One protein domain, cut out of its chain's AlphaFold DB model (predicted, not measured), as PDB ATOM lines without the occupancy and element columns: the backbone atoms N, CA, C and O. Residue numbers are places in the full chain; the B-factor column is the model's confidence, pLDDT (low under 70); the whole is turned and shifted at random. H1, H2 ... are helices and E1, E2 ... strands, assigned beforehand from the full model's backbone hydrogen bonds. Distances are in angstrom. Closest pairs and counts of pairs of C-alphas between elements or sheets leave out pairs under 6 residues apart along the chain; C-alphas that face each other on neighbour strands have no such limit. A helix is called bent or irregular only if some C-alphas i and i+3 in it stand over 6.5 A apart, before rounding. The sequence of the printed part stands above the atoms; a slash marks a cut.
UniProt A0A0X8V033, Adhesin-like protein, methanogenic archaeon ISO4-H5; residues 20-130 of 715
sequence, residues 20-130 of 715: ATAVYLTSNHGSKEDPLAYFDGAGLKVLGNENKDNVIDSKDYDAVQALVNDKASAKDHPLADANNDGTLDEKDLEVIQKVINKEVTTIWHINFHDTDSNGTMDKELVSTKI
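This is residues 20 to 130 of the 715 residues of the protein "Adhesin-like protein" of methanogenic archaeon ISO4-H5 (UniProt A0A0X8V033). With little regular structure, this is a long, bent hairpin of two antiparallel strands, E1 and E2, with a helical hairpin at one end: H2 packs on E1 there, and H1 lies beside H2. The 111 printed residues hold H1, H2, E1, E2 in that order, mixed in class, with only 41 residues in named elements. The whole is compact, radius of gyration of the C-alphas 14.2 A, spanning 42 by 29 by 23 A.

Look first at E1, residues 105 to 113, and E2, residues 122 to 130: N 107 and O 128 are 2.9 A apart, within hydrogen-bond range. E1 bends by 55 degrees at residue 110, E2 by 56 degrees at residue 125. The closest C-alphas of E1 and H2, residues 90 to 100, are Thr 105 and Lys 98, 6.4 A apart. H2 touches H1, residues 58 to 69, closest at C-alphas Leu 93 and Tyr 61, 6.2 A, opposite ways at a shallow tilt of 2 degrees. H1 is apart from both strands. In both helices every O i to N i+4 pair is within hydrogen-bond range.

Find C-alpha 58 at (42.439, -47.548, 54.472), where H1 begins its 16.2 A; H2 measures 15.3 A. E1 spans 23.1 A; E2 spans 23.0 A, ending at C-alpha 130, (25.623, -44.935, 49.709).

The C-alphas farthest apart, Asn 69 and Asn 118, are 44.4 A apart. The printed part has no cut; the H1 to H2 link is long. Residues 20 to 35 are under pLDDT 70.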
ATOM      1  N   ALA A  20      20.775 -36.499  43.437       38.75
ATOM      2  CA  ALA A  20      21.986 -36.636  42.624       38.75
ATOM      3  C   ALA A  20      22.116 -35.452  41.654       38.75
ATOM      4  O   ALA A  20      21.133 -35.015  41.057       38.75
ATOM      5  N   THR A  21      23.327 -34.914  41.509       41.03
ATOM      6  CA  THR A  21      23.634 -33.917  40.476       41.03
ATOM      7  C   THR A  21      24.601 -34.557  39.492       41.03
ATOM      8  O   THR A  21      25.766 -34.763  39.821       41.03
ATOM      9  N   ALA A  22      24.126 -34.895  38.295       41.50
ATOM     10  CA  ALA A  22      24.998 -35.309  37.202       41.50
ATOM     11  C   ALA A  22      25.786 -34.090  36.686       41.50
ATOM     12  O   ALA A  22      25.197 -33.048  36.375       41.50
ATOM     13  N   VAL A  23      27.117 -34.196  36.613       48.59
ATOM     14  CA  VAL A  23      27.966 -33.190  35.962       48.59
ATOM     15  C   VAL A  23      28.389 -33.762  34.617       48.59
ATOM     16  O   VAL A  23      29.194 -34.685  34.532       48.59
ATOM     17  N   TYR A  24      27.824 -33.198  33.553       43.81
ATOM     18  CA  TYR A  24      27.990 -33.691  32.191       43.81
ATOM     19  C   TYR A  24      29.397 -33.367  31.659       43.81
ATOM     20  O   TYR A  24      29.637 -32.306  31.078       43.81
ATOM     21  N   LEU A  25      30.344 -34.275  31.896       46.81
ATOM     22  CA  LEU A  25      31.681 -34.268  31.302       46.81
ATOM     23  C   LEU A  25      31.711 -35.333  30.203       46.81
ATOM     24  O   LEU A  25      31.965 -36.496  30.485       46.81
ATOM     25  N   THR A  26      31.408 -34.956  28.958       41.38
ATOM     26  CA  THR A  26      31.435 -35.897  27.829       41.38
ATOM     27  C   THR A  26      32.793 -35.937  27.138       41.38
ATOM     28  O   THR A  26      33.336 -34.917  26.707       41.38
ATOM     29  N   SER A  27      33.316 -37.147  26.971       43.81
ATOM     30  CA  SER A  27      34.527 -37.455  26.211       43.81
ATOM     31  C   SER A  27      34.194 -37.577  24.718       43.81
ATOM     32  O   SER A  27      34.189 -38.665  24.155       43.81
ATOM     33  N   ASN A  28      33.870 -36.468  24.046       38.06
ATOM     34  CA  ASN A  28      33.539 -36.527  22.619       38.06
ATOM     35  C   ASN A  28      34.816 -36.684  21.762       38.06
ATOM     36  O   ASN A  28      35.754 -35.885  21.868       38.06
ATOM     37  N   HIS A  29      34.869 -37.713  20.907       41.34
ATOM     38  CA  HIS A  29      36.018 -38.043  20.053       41.34
ATOM     39  C   HIS A  29      36.305 -36.945  19.010       41.34
ATOM     40  O   HIS A  29      35.817 -36.970  17.884       41.34
ATOM     41  N   GLY A  30      37.139 -35.966  19.379       34.78
ATOM     42  CA  GLY A  30      37.498 -34.863  18.486       34.78
ATOM     43  C   GLY A  30      38.476 -33.849  19.079       34.78
ATOM     44  O   GLY A  30      38.218 -32.653  19.051       34.78
ATOM     45  N   SER A  31      39.621 -34.305  19.594       45.62
ATOM     46  CA  SER A  31      40.766 -33.492  20.056       45.62
ATOM     47  C   SER A  31      40.532 -32.505  21.223       45.62
ATOM     48  O   SER A  31      40.163 -31.351  21.016       45.62
ATOM     49  N   LYS A  32      40.892 -32.948  22.440       45.84
ATOM     50  CA  LYS A  32      41.818 -32.340  23.431       45.84
ATOM     51  C   LYS A  32      41.473 -32.906  24.813       45.84
ATOM     52  O   LYS A  32      40.501 -32.448  25.384       45.84
ATOM     53  N   GLU A  33      42.280 -33.872  25.265       54.66
ATOM     54  CA  GLU A  33      42.265 -34.545  26.582       54.66
ATOM     55  C   GLU A  33      40.881 -35.002  27.075       54.66
ATOM     56  O   GLU A  33      40.021 -34.196  27.410       54.66
ATOM     57  N   ASP A  34      40.673 -36.322  27.129       69.50
ATOM     58  CA  ASP A  34      39.487 -36.900  27.763       69.50
ATOM     59  C   ASP A  34      39.423 -36.410  29.225       69.50
ATOM     60  O   ASP A  34      40.339 -36.709  30.000       69.50
ATOM     61  N   PRO A  35      38.385 -35.639  29.612       67.81
ATOM     62  CA  PRO A  35      38.298 -35.041  30.938       67.81
ATOM     63  C   PRO A  35      38.190 -36.086  32.048       67.81
ATOM     64  O   PRO A  35      38.353 -35.722  33.202       67.81
ATOM     65  N   LEU A  36      37.939 -37.357  31.717       83.12
ATOM     66  CA  LEU A  36      37.828 -38.474  32.654       83.12
ATOM     67  C   LEU A  36      39.011 -39.453  32.558       83.12
ATOM     68  O   LEU A  36      39.002 -40.488  33.227       83.12
ATOM     69  N   ALA A  37      40.062 -39.118  31.795       86.12
ATOM     70  CA  ALA A  37      41.249 -39.964  31.610       86.12
ATOM     71  C   ALA A  37      41.991 -40.285  32.917       86.12
ATOM     72  O   ALA A  37      42.750 -41.248  32.993       86.12
ATOM     73  N   TYR A  38      41.791 -39.508  33.982       87.62
ATOM     74  CA  TYR A  38      42.413 -39.800  35.273       87.62
ATOM     75  C   TYR A  38      41.906 -41.105  35.914       87.62
ATOM     76  O   TYR A  38      42.625 -41.702  36.721       87.62
ATOM     77  N   PHE A  39      40.731 -41.599  35.500       92.50
ATOM     78  CA  PHE A  39      40.230 -42.932  35.847       92.50
ATOM     79  C   PHE A  39      40.896 -44.068  35.059       92.50
ATOM     80  O   PHE A  39      40.635 -45.241  35.346       92.50
ATOM     81  N   ASP A  40      41.753 -43.770  34.080       90.38
ATOM     82  CA  ASP A  40      42.446 -44.805  33.323       90.38
ATOM     83  C   ASP A  40      43.314 -45.662  34.251       90.38
ATOM     84  O   ASP A  40      44.050 -45.175  35.126       90.38
ATOM     85  N   GLY A  41      43.185 -46.976  34.068       89.75
ATOM     86  CA  GLY A  41      43.814 -47.996  34.903       89.75
ATOM     87  C   GLY A  41      43.110 -48.278  36.236       89.75
ATOM     88  O   GLY A  41      43.491 -49.247  36.882       89.75
ATOM     89  N   ALA A  42      42.092 -47.504  36.634       94.12
ATOM     90  CA  ALA A  42      41.350 -47.764  37.867       94.12
ATOM     91  C   ALA A  42      40.353 -48.919  37.710       94.12
ATOM     92  O   ALA A  42      39.527 -48.923  36.786       94.12
ATOM     93  N   GLY A  43      40.419 -49.882  38.633       94.69
ATOM     94  CA  GLY A  43      39.477 -50.997  38.722       94.69
ATOM     95  C   GLY A  43      38.075 -50.528  39.111       94.69
ATOM     96  O   GLY A  43      37.105 -50.803  38.404       94.69
ATOM     97  N   LEU A  44      37.999 -49.720  40.169       97.94
ATOM     98  CA  LEU A  44      36.809 -49.007  40.621       97.94
ATOM     99  C   LEU A  44      36.937 -47.507  40.307       97.94
ATOM    100  O   LEU A  44      37.764 -46.801  40.877       97.94
ATOM    101  N   LYS A  45      36.103 -46.993  39.402       97.50
ATOM    102  CA  LYS A  45      36.176 -45.604  38.921       97.50
ATOM    103  C   LYS A  45      35.322 -44.677  39.790       97.50
ATOM    104  O   LYS A  45      34.223 -44.280  39.395       97.50
ATOM    105  N   VAL A  46      35.820 -44.392  40.993       97.94
ATOM    106  CA  VAL A  46      35.191 -43.548  42.026       97.94
ATOM    107  C   VAL A  46      36.221 -42.540  42.550       97.94
ATOM    108  O   VAL A  46      37.379 -42.905  42.750       97.94
ATOM    109  N   LEU A  47      35.828 -41.281  42.756       98.12
ATOM    110  CA  LEU A  47      36.675 -40.304  43.449       98.12
ATOM    111  C   LEU A  47      36.839 -40.724  44.915       98.12
ATOM    112  O   LEU A  47      35.881 -41.122  45.576       98.12
ATOM    113  N   GLY A  48      38.064 -40.659  45.412       97.56
ATOM    114  CA  GLY A  48      38.509 -41.235  46.674       97.56
ATOM    115  C   GLY A  48      39.195 -42.595  46.535       97.56
ATOM    116  O   GLY A  48      39.710 -43.077  47.533       97.56
ATOM    117  N   ASN A  49      39.243 -43.209  45.343       97.88
ATOM    118  CA  ASN A  49      40.052 -44.406  45.059       97.88
ATOM    119  C   ASN A  49      41.410 -44.011  44.451       97.88
ATOM    120  O   ASN A  49      41.662 -44.198  43.256       97.88
ATOM    121  N   GLU A  50      42.271 -43.394  45.260       97.00
ATOM    122  CA  GLU A  50      43.566 -42.872  44.802       97.00
ATOM    123  C   GLU A  50      44.531 -43.998  44.397       97.00
ATOM    124  O   GLU A  50      45.347 -43.824  43.489       97.00
ATOM    125  N   ASN A  51      44.433 -45.179  45.020       96.38
ATOM    126  CA  ASN A  51      45.329 -46.294  44.714       96.38
ATOM    127  C   ASN A  51      44.931 -47.072  43.436       96.38
ATOM    128  O   ASN A  51      45.710 -47.908  42.964       96.38
ATOM    129  N   LYS A  52      43.753 -46.763  42.864       97.19
ATOM    130  CA  LYS A  52      43.196 -47.307  41.613       97.19
ATOM    131  C   LYS A  52      42.800 -48.790  41.648       97.19
ATOM    132  O   LYS A  52      42.601 -49.385  40.583       97.19
ATOM    133  N   ASP A  53      42.660 -49.402  42.817       97.19
ATOM    134  CA  ASP A  53      42.235 -50.796  42.938       97.19
ATOM    135  C   ASP A  53      40.698 -50.950  42.818       97.19
ATOM    136  O   ASP A  53      40.027 -50.117  42.201       97.19
ATOM    137  N   ASN A  54      40.132 -52.072  43.271       97.38
ATOM    138  CA  ASN A  54      38.698 -52.376  43.140       97.38
ATOM    139  C   ASN A  54      37.869 -51.968  44.373       97.38
ATOM    140  O   ASN A  54      36.678 -52.285  44.430       97.38
ATOM    141  N   VAL A  55      38.477 -51.326  45.374       97.31
ATOM    142  CA  VAL A  55      37.842 -50.983  46.650       97.31
ATOM    143  C   VAL A  55      38.145 -49.539  47.051       97.31
ATOM    144  O   VAL A  55      38.945 -48.865  46.422       97.31
ATOM    145  N   ILE A  56      37.445 -49.046  48.073       98.00
ATOM    146  CA  ILE A  56      37.856 -47.853  48.818       98.00
ATOM    147  C   ILE A  56      38.132 -48.334  50.235       98.00
ATOM    148  O   ILE A  56      37.210 -48.785  50.925       98.00
ATOM    149  N   ASP A  57      39.398 -48.307  50.639       98.06
ATOM    150  CA  ASP A  57      39.848 -48.814  51.932       98.06
ATOM    151  C   ASP A  57      40.856 -47.874  52.621       98.06
ATOM    152  O   ASP A  57      41.056 -46.719  52.239       98.06
ATOM    153  N   SER A  58      41.469 -48.342  53.712       98.25
ATOM    154  CA  SER A  58      42.439 -47.548  54.472       98.25
ATOM    155  C   SER A  58      43.658 -47.121  53.652       98.25
ATOM    156  O   SER A  58      44.275 -46.118  53.984       98.25
ATOM    157  N   LYS A  59      44.028 -47.850  52.591       98.56
ATOM    158  CA  LYS A  59      45.146 -47.463  51.723       98.56
ATOM    159  C   LYS A  59      44.822 -46.203  50.935       98.56
ATOM    160  O   LYS A  59      45.716 -45.396  50.714       98.56
ATOM    161  N   ASP A  60      43.568 -46.040  50.521       98.56
ATOM    162  CA  ASP A  60      43.122 -44.819  49.857       98.56
ATOM    163  C   ASP A  60      43.116 -43.647  50.826       98.56
ATOM    164  O   ASP A  60      43.635 -42.582  50.505       98.56
ATOM    165  N   TYR A  61      42.624 -43.869  52.049       98.69
ATOM    166  CA  TYR A  61      42.703 -42.873  53.115       98.69
ATOM    167  C   TYR A  61      44.151 -42.425  53.356       98.69
ATOM    168  O   TYR A  61      44.436 -41.230  53.340       98.69
ATOM    169  N   ASP A  62      45.081 -43.371  53.522       98.69
ATOM    170  CA  ASP A  62      46.497 -43.082  53.759       98.69
ATOM    171  C   ASP A  62      47.139 -42.334  52.575       98.69
ATOM    172  O   ASP A  62      47.922 -41.400  52.780       98.69
ATOM    173  N   ALA A  63      46.796 -42.712  51.338       98.38
ATOM    174  CA  ALA A  63      47.282 -42.054  50.127       98.38
ATOM    175  C   ALA A  63      46.780 -40.605  50.025       98.38
ATOM    176  O   ALA A  63      47.580 -39.686  49.839       98.38
ATOM    177  N   VAL A  64      45.479 -40.376  50.222       98.62
ATOM    178  CA  VAL A  64      44.880 -39.033  50.203       98.62
ATOM    179  C   VAL A  64      45.403 -38.185  51.361       98.62
ATOM    180  O   VAL A  64      45.750 -37.020  51.167       98.62
ATOM    181  N   GLN A  65      45.576 -38.764  52.549       98.56
ATOM    182  CA  GLN A  65      46.104 -38.057  53.715       98.56
ATOM    183  C   GLN A  65      47.533 -37.564  53.471       98.56
ATOM    184  O   GLN A  65      47.879 -36.456  53.891       98.56
ATOM    185  N   ALA A  66      48.367 -38.356  52.788       98.44
ATOM    186  CA  ALA A  66      49.705 -37.933  52.388       98.44
ATOM    187  C   ALA A  66      49.654 -36.717  51.445       98.44
ATOM    188  O   ALA A  66      50.362 -35.738  51.676       98.44
ATOM    189  N   LEU A  67      48.760 -36.731  50.453       98.38
ATOM    190  CA  LEU A  67      48.595 -35.627  49.504       98.38
ATOM    191  C   LEU A  67      48.063 -34.342  50.164       98.38
ATOM    192  O   LEU A  67      48.548 -33.249  49.860       98.38
ATOM    193  N   VAL A  68      47.123 -34.465  51.108       97.81
ATOM    194  CA  VAL A  68      46.630 -33.344  51.931       97.81
ATOM    195  C   VAL A  68      47.774 -32.734  52.750       97.81
ATOM    196  O   VAL A  68      47.961 -31.514  52.756       97.81
ATOM    197  N   ASN A  69      48.594 -33.569  53.397       97.88
ATOM    198  CA  ASN A  69      49.748 -33.118  54.184       97.88
ATOM    199  C   ASN A  69      50.803 -32.402  53.325       97.88
ATOM    200  O   ASN A  69      51.364 -31.386  53.750       97.88
ATOM    201  N   ASP A  70      51.025 -32.894  52.106       97.50
ATOM    202  CA  ASP A  70      51.940 -32.308  51.126       97.50
ATOM    203  C   ASP A  70      51.364 -31.065  50.425       97.50
ATOM    204  O   ASP A  70      52.079 -30.381  49.687       97.50
ATOM    205  N   LYS A  71      50.095 -30.718  50.694       95.88
ATOM    206  CA  LYS A  71      49.361 -29.613  50.054       95.88
ATOM    207  C   LYS A  71      49.347 -29.746  48.530       95.88
ATOM    208  O   LYS A  71      49.525 -28.755  47.812       95.88
ATOM    209  N   ALA A  72      49.177 -30.975  48.048       96.31
ATOM    210  CA  ALA A  72      49.028 -31.262  46.631       96.31
ATOM    211  C   ALA A  72      47.749 -30.616  46.068       96.31
ATOM    212  O   ALA A  72      46.833 -30.239  46.800       96.31
ATOM    213  N   SER A  73      47.690 -30.456  44.746       92.12
ATOM    214  CA  SER A  73      46.510 -29.909  44.075       92.12
ATOM    215  C   SER A  73      45.573 -31.026  43.623       92.12
ATOM    216  O   SER A  73      46.022 -31.959  42.958       92.12
ATOM    217  N   ALA A  74      44.267 -30.863  43.856       90.94
ATOM    218  CA  ALA A  74      43.221 -31.709  43.269       90.94
ATOM    219  C   ALA A  74      43.309 -31.779  41.731       90.94
ATOM    220  O   ALA A  74      42.937 -32.769  41.122       90.94
ATOM    221  N   LYS A  75      43.870 -30.757  41.072       89.75
ATOM    222  CA  LYS A  75      44.092 -30.787  39.621       89.75
ATOM    223  C   LYS A  75      45.117 -31.846  39.196       89.75
ATOM    224  O   LYS A  75      44.971 -32.435  38.128       89.75
ATOM    225  N   ASP A  76      46.158 -32.039  40.002       92.38
ATOM    226  CA  ASP A  76      47.232 -32.997  39.722       92.38
ATOM    227  C   ASP A  76      46.876 -34.398  40.254       92.38
ATOM    228  O   ASP A  76      47.342 -35.400  39.712       92.38
ATOM    229  N   HIS A  77      46.001 -34.458  41.266       94.38
ATOM    230  CA  HIS A  77      45.478 -35.674  41.893       94.38
ATOM    231  C   HIS A  77      43.939 -35.671  41.926       94.38
ATOM    232  O   HIS A  77      43.343 -35.597  42.999       94.38
ATOM    233  N   PRO A  78      43.267 -35.732  40.763       94.12
ATOM    234  CA  PRO A  78      41.809 -35.610  40.695       94.12
ATOM    235  C   PRO A  78      41.070 -36.758  41.385       94.12
ATOM    236  O   PRO A  78      39.962 -36.553  41.860       94.12
ATOM    237  N   LEU A  79      41.671 -37.950  41.488       95.81
ATOM    238  CA  LEU A  79      41.074 -39.065  42.229       95.81
ATOM    239  C   LEU A  79      41.082 -38.849  43.745       95.81
ATOM    240  O   LEU A  79      40.283 -39.484  44.419       95.81
ATOM    241  N   ALA A  80      41.918 -37.962  44.282       97.31
ATOM    242  CA  ALA A  80      41.984 -37.695  45.715       97.31
ATOM    243  C   ALA A  80      40.875 -36.742  46.208       97.31
ATOM    244  O   ALA A  80      40.574 -36.733  47.399       97.31
ATOM    245  N   ASP A  81      40.249 -35.980  45.302       97.19
ATOM    246  CA  ASP A  81      39.127 -35.062  45.567       97.19
ATOM    247  C   ASP A  81      37.809 -35.847  45.708       97.19
ATOM    248  O   ASP A  81      36.929 -35.834  44.845       97.19
ATOM    249  N   ALA A  82      37.706 -36.637  46.779       97.69
ATOM    250  CA  ALA A  82      36.598 -37.555  47.021       97.69
ATOM    251  C   ALA A  82      35.240 -36.844  47.138       97.69
ATOM    252  O   ALA A  82      34.201 -37.433  46.819       97.69
ATOM    253  N   ASN A  83      35.226 -35.588  47.599       96.25
ATOM    254  CA  ASN A  83      34.000 -34.804  47.725       96.25
ATOM    255  C   ASN A  83      33.645 -34.003  46.448       96.25
ATOM    256  O   ASN A  83      32.503 -33.533  46.344       96.25
ATOM    257  N   ASN A  84      34.567 -33.929  45.477       95.69
ATOM    258  CA  ASN A  84      34.466 -33.206  44.206       95.69
ATOM    259  C   ASN A  84      34.206 -31.696  44.371       95.69
ATOM    260  O   ASN A  84      33.377 -31.118  43.658       95.69
ATOM    261  N   ASP A  85      34.856 -31.049  45.343       94.56
ATOM    262  CA  ASP A  85      34.749 -29.604  45.600       94.56
ATOM    263  C   ASP A  85      35.894 -28.788  44.966       94.56
ATOM    264  O   ASP A  85      35.876 -27.548  44.996       94.56
ATOM    265  N   GLY A  86      36.854 -29.465  44.326       93.94
ATOM    266  CA  GLY A  86      38.018 -28.876  43.671       93.94
ATOM    267  C   GLY A  86      39.161 -28.534  44.630       93.94
ATOM    268  O   GLY A  86      40.157 -27.939  44.196       93.94
ATOM    269  N   THR A  87      39.034 -28.869  45.917       94.19
ATOM    270  CA  THR A  87      40.017 -28.594  46.966       94.19
ATOM    271  C   THR A  87      40.382 -29.877  47.691       94.19
ATOM    272  O   THR A  87      39.550 -30.471  48.353       94.19
ATOM    273  N   LEU A  88      41.664 -30.238  47.646       96.50
ATOM    274  CA  LEU A  88      42.164 -31.397  48.373       96.50
ATOM    275  C   LEU A  88      42.372 -31.056  49.859       96.50
ATOM    276  O   LEU A  88      43.331 -30.353  50.201       96.50
ATOM    277  N   ASP A  89      41.470 -31.511  50.730       97.62
ATOM    278  CA  ASP A  89      41.478 -31.210  52.165       97.62
ATOM    279  C   ASP A  89      40.888 -32.333  53.053       97.62
ATOM    280  O   ASP A  89      40.634 -33.456  52.625       97.62
ATOM    281  N   GLU A  90      40.709 -32.055  54.350       98.19
ATOM    282  CA  GLU A  90      40.178 -33.026  55.322       98.19
ATOM    283  C   GLU A  90      38.749 -33.502  54.995       98.19
ATOM    284  O   GLU A  90      38.347 -34.581  55.428       98.19
ATOM    285  N   LYS A  91      37.969 -32.750  54.206       98.31
ATOM    286  CA  LYS A  91      36.624 -33.179  53.802       98.31
ATOM    287  C   LYS A  91      36.668 -34.377  52.853       98.31
ATOM    288  O   LYS A  91      35.718 -35.157  52.843       98.31
ATOM    289  N   ASP A  92      37.738 -34.548  52.075       98.69
ATOM    290  CA  ASP A  92      37.922 -35.734  51.228       98.69
ATOM    291  C   ASP A  92      38.132 -36.986  52.079       98.69
ATOM    292  O   ASP A  92      37.489 -38.020  51.877       98.69
ATOM    293  N   LEU A  93      38.961 -36.855  53.113       98.69
ATOM    294  CA  LEU A  93      39.211 -37.902  54.099       98.69
ATOM    295  C   LEU A  93      37.944 -38.266  54.877       98.69
ATOM    296  O   LEU A  93      37.710 -39.444  55.146       98.69
ATOM    297  N   GLU A  94      37.089 -37.289  55.196       98.69
ATOM    298  CA  GLU A  94      35.782 -37.552  55.807       98.69
ATOM    299  C   GLU A  94      34.872 -38.398  54.906       98.69
ATOM    300  O   GLU A  94      34.171 -39.281  55.409       98.69
ATOM    301  N   VAL A  95      34.863 -38.151  53.589       98.56
ATOM    302  CA  VAL A  95      34.099 -38.973  52.638       98.56
ATOM    303  C   VAL A  95      34.641 -40.399  52.640       98.56
ATOM    304  O   VAL A  95      33.871 -41.325  52.896       98.56
ATOM    305  N   ILE A  96      35.950 -40.579  52.446       98.75
ATOM    306  CA  ILE A  96      36.598 -41.902  52.410       98.75
ATOM    307  C   ILE A  96      36.347 -42.668  53.715       98.75
ATOM    308  O   ILE A  96      35.946 -43.832  53.693       98.75
ATOM    309  N   GLN A  97      36.490 -42.010  54.867       98.75
ATOM    310  CA  GLN A  97      36.256 -42.636  56.166       98.75
ATOM    311  C   GLN A  97      34.802 -43.095  56.338       98.75
ATOM    312  O   GLN A  97      34.566 -44.188  56.861       98.75
ATOM    313  N   LYS A  98      33.819 -42.306  55.877       98.62
ATOM    314  CA  LYS A  98      32.405 -42.714  55.891       98.62
ATOM    315  C   LYS A  98      32.159 -43.925  55.001       98.62
ATOM    316  O   LYS A  98      31.437 -44.827  55.419       98.62
ATOM    317  N   VAL A  99      32.787 -43.982  53.824       98.38
ATOM    318  CA  VAL A  99      32.719 -45.156  52.941       98.38
ATOM    319  C   VAL A  99      33.253 -46.403  53.654       98.38
ATOM    320  O   VAL A  99      32.548 -47.411  53.727       98.38
ATOM    321  N   ILE A 100      34.444 -46.319  54.258       98.00
ATOM    322  CA  ILE A 100      35.070 -47.418  55.016       98.00
ATOM    323  C   ILE A 100      34.166 -47.885  56.164       98.00
ATOM    324  O   ILE A 100      33.981 -49.086  56.379       98.00
ATOM    325  N   ASN A 101      33.555 -46.940  56.880       97.81
ATOM    326  CA  ASN A 101      32.666 -47.221  58.006       97.81
ATOM    327  C   ASN A 101      31.261 -47.680  57.582       97.81
ATOM    328  O   ASN A 101      30.457 -48.035  58.447       97.81
ATOM    329  N   LYS A 102      30.951 -47.688  56.276       96.50
ATOM    330  CA  LYS A 102      29.609 -47.946  55.722       96.50
ATOM    331  C   LYS A 102      28.552 -46.970  56.260       96.50
ATOM    332  O   LYS A 102      27.391 -47.330  56.460       96.50
ATOM    333  N   GLU A 103      28.965 -45.736  56.512       97.12
ATOM    334  CA  GLU A 103      28.102 -44.634  56.919       97.12
ATOM    335  C   GLU A 103      27.492 -43.944  55.696       97.12
ATOM    336  O   GLU A 103      28.034 -43.993  54.592       97.12
ATOM    337  N   VAL A 104      26.351 -43.276  55.898       96.31
ATOM    338  CA  VAL A 104      25.676 -42.563  54.812       96.31
ATOM    339  C   VAL A 104      26.549 -41.412  54.313       96.31
ATOM    340  O   VAL A 104      26.872 -40.491  55.068       96.31
ATOM    341  N   THR A 105      26.889 -41.441  53.029       97.69
ATOM    342  CA  THR A 105      27.640 -40.386  52.339       97.69
ATOM    343  C   THR A 105      27.279 -40.345  50.854       97.69
ATOM    344  O   THR A 105      26.550 -41.205  50.357       97.69
ATOM    345  N   THR A 106      27.777 -39.338  50.144       97.50
ATOM    346  CA  THR A 106      27.704 -39.253  48.683       97.50
ATOM    347  C   THR A 106      29.078 -39.569  48.110       97.50
ATOM    348  O   THR A 106      30.070 -39.017  48.577       97.50
ATOM    349  N   ILE A 107      29.125 -40.434  47.101       97.94
ATOM    350  CA  ILE A 107      30.327 -40.704  46.303       97.94
ATOM    351  C   ILE A 107      30.155 -40.148  44.892       97.94
ATOM    352  O   ILE A 107      29.029 -40.066  44.403       97.94
ATOM    353  N   TRP A 108      31.264 -39.836  44.227       97.62
ATOM    354  CA  TRP A 108      31.298 -39.454  42.816       97.62
ATOM    355  C   TRP A 108      31.949 -40.557  41.992       97.62
ATOM    356  O   TRP A 108      33.057 -40.985  42.303       97.62
ATOM    357  N   HIS A 109      31.273 -41.045  40.960       96.62
ATOM    358  CA  HIS A 109      31.713 -42.219  40.214       96.62
ATOM    359  C   HIS A 109      31.362 -42.144  38.735       96.62
ATOM    360  O   HIS A 109      30.499 -41.373  38.318       96.62
ATOM    361  N   ILE A 110      32.014 -42.997  37.947       94.50
ATOM    362  CA  ILE A 110      31.653 -43.194  36.547       94.50
ATOM    363  C   ILE A 110      30.357 -43.996  36.444       94.50
ATOM    364  O   ILE A 110      30.250 -45.104  36.983       94.50
ATOM    365  N   ASN A 111      29.399 -43.423  35.722       91.88
ATOM    366  CA  ASN A 111      28.207 -44.058  35.183       91.88
ATOM    367  C   ASN A 111      28.432 -44.370  33.702       91.88
ATOM    368  O   ASN A 111      29.039 -43.565  32.994       91.88
ATOM    369  N   PHE A 112      27.912 -45.497  33.221       91.69
ATOM    370  CA  PHE A 112      27.903 -45.792  31.787       91.69
ATOM    371  C   PHE A 112      26.579 -45.361  31.169       91.69
ATOM    372  O   PHE A 112      25.533 -45.824  31.607       91.69
ATOM    373  N   HIS A 113      26.582 -44.504  30.155       84.75
ATOM    374  CA  HIS A 113      25.343 -43.929  29.630       84.75
ATOM    375  C   HIS A 113      25.455 -43.654  28.129       84.75
ATOM    376  O   HIS A 113      26.474 -43.166  27.677       84.75
ATOM    377  N   ASP A 114      24.416 -43.956  27.348       85.19
ATOM    378  CA  ASP A 114      24.275 -43.440  25.974       85.19
ATOM    379  C   ASP A 114      23.664 -42.033  26.026       85.19
ATOM    380  O   ASP A 114      22.437 -41.868  26.093       85.19
ATOM    381  N   THR A 115      24.514 -41.012  26.097       76.62
ATOM    382  CA  THR A 115      24.059 -39.667  26.452       76.62
ATOM    383  C   THR A 115      23.534 -38.869  25.255       76.62
ATOM    384  O   THR A 115      22.632 -38.036  25.407       76.62
ATOM    385  N   ASP A 116      24.040 -39.148  24.054       77.38
ATOM    386  CA  ASP A 116      23.690 -38.464  22.805       77.38
ATOM    387  C   ASP A 116      22.777 -39.303  21.886       77.38
ATOM    388  O   ASP A 116      22.330 -38.817  20.845       77.38
ATOM    389  N   SER A 117      22.395 -40.512  22.324       77.62
ATOM    390  CA  SER A 117      21.520 -41.445  21.598       77.62
ATOM    391  C   SER A 117      22.133 -41.960  20.293       77.62
ATOM    392  O   SER A 117      21.401 -42.303  19.359       77.62
ATOM    393  N   ASN A 118      23.465 -42.004  20.214       78.75
ATOM    394  CA  ASN A 118      24.196 -42.564  19.081       78.75
ATOM    395  C   ASN A 118      24.355 -44.098  19.174       78.75
ATOM    396  O   ASN A 118      24.859 -44.716  18.236       78.75
ATOM    397  N   GLY A 119      23.905 -44.717  20.275       76.94
ATOM    398  CA  GLY A 119      24.003 -46.157  20.500       76.94
ATOM    399  C   GLY A 119      25.379 -46.629  20.973       76.94
ATOM    400  O   GLY A 119      25.646 -47.829  20.922       76.94
ATOM    401  N   THR A 120      26.239 -45.720  21.429       82.06
ATOM    402  CA  THR A 120      27.559 -46.005  22.003       82.06
ATOM    403  C   THR A 120      27.573 -45.698  23.496       82.06
ATOM    404  O   THR A 120      26.761 -44.931  24.010       82.06
ATOM    405  N   MET A 121      28.449 -46.389  24.219       87.31
ATOM    406  CA  MET A 121      28.545 -46.265  25.666       87.31
ATOM    407  C   MET A 121      29.483 -45.112  26.027       87.31
ATOM    408  O   MET A 121      30.696 -45.233  25.854       87.31
ATOM    409  N   ASP A 122      28.934 -44.032  26.575       87.31
ATOM    410  CA  ASP A 122      29.713 -42.936  27.149       87.31
ATOM    411  C   ASP A 122      29.990 -43.174  28.639       87.31
ATOM    412  O   ASP A 122      29.335 -43.973  29.318       87.31
ATOM    413  N   LYS A 123      30.963 -42.424  29.162       89.38
ATOM    414  CA  LYS A 123      31.261 -42.321  30.592       89.38
ATOM    415  C   LYS A 123      30.798 -40.960  31.095       89.38
ATOM    416  O   LYS A 123      31.097 -39.941  30.481       89.38
ATOM    417  N   GLU A 124      30.113 -40.948  32.229       88.38
ATOM    418  CA  GLU A 124      29.626 -39.730  32.876       88.38
ATOM    419  C   GLU A 124      30.009 -39.736  34.358       88.38
ATOM    420  O   GLU A 124      29.864 -40.757  35.028       88.38
ATOM    421  N   LEU A 125      30.491 -38.607  34.885       91.44
ATOM    422  CA  LEU A 125      30.751 -38.458  36.317       91.44
ATOM    423  C   LEU A 125      29.460 -38.040  37.035       91.44
ATOM    424  O   LEU A 125      28.951 -36.933  36.842       91.44
ATOM    425  N   VAL A 126      28.950 -38.918  37.895       92.25
ATOM    426  CA  VAL A 126      27.705 -38.703  38.647       92.25
ATOM    427  C   VAL A 126      27.920 -38.921  40.137       92.25
ATOM    428  O   VAL A 126      28.897 -39.541  40.553       92.25
ATOM    429  N   SER A 127      26.991 -38.422  40.948       94.69
ATOM    430  CA  SER A 127      26.991 -38.617  42.396       94.69
ATOM    431  C   SER A 127      25.926 -39.628  42.827       94.69
ATOM    432  O   SER A 127      24.784 -39.488  42.392       94.69
ATOM    433  N   THR A 128      26.240 -40.538  43.751       96.69
ATOM    434  CA  THR A 128      25.268 -41.486  44.336       96.69
ATOM    435  C   THR A 128      25.396 -41.542  45.855       96.69
ATOM    436  O   THR A 128      26.503 -41.547  46.400       96.69
ATOM    437  N   LYS A 129      24.264 -41.610  46.558       95.94
ATOM    438  CA  LYS A 129      24.197 -41.823  48.007       95.94
ATOM    439  C   LYS A 129      24.376 -43.297  48.346       95.94
ATOM    440  O   LYS A 129      23.643 -44.153  47.854       95.94
ATOM    441  N   ILE A 130      25.309 -43.580  49.248       97.25
ATOM    442  CA  ILE A 130      25.623 -44.935  49.709       97.25
ATOM    443  C   ILE A 130      25.634 -44.997  51.244       97.25
ATOM    444  O   ILE A 130      25.825 -43.956  51.872       97.25
TER     445      ILE A 130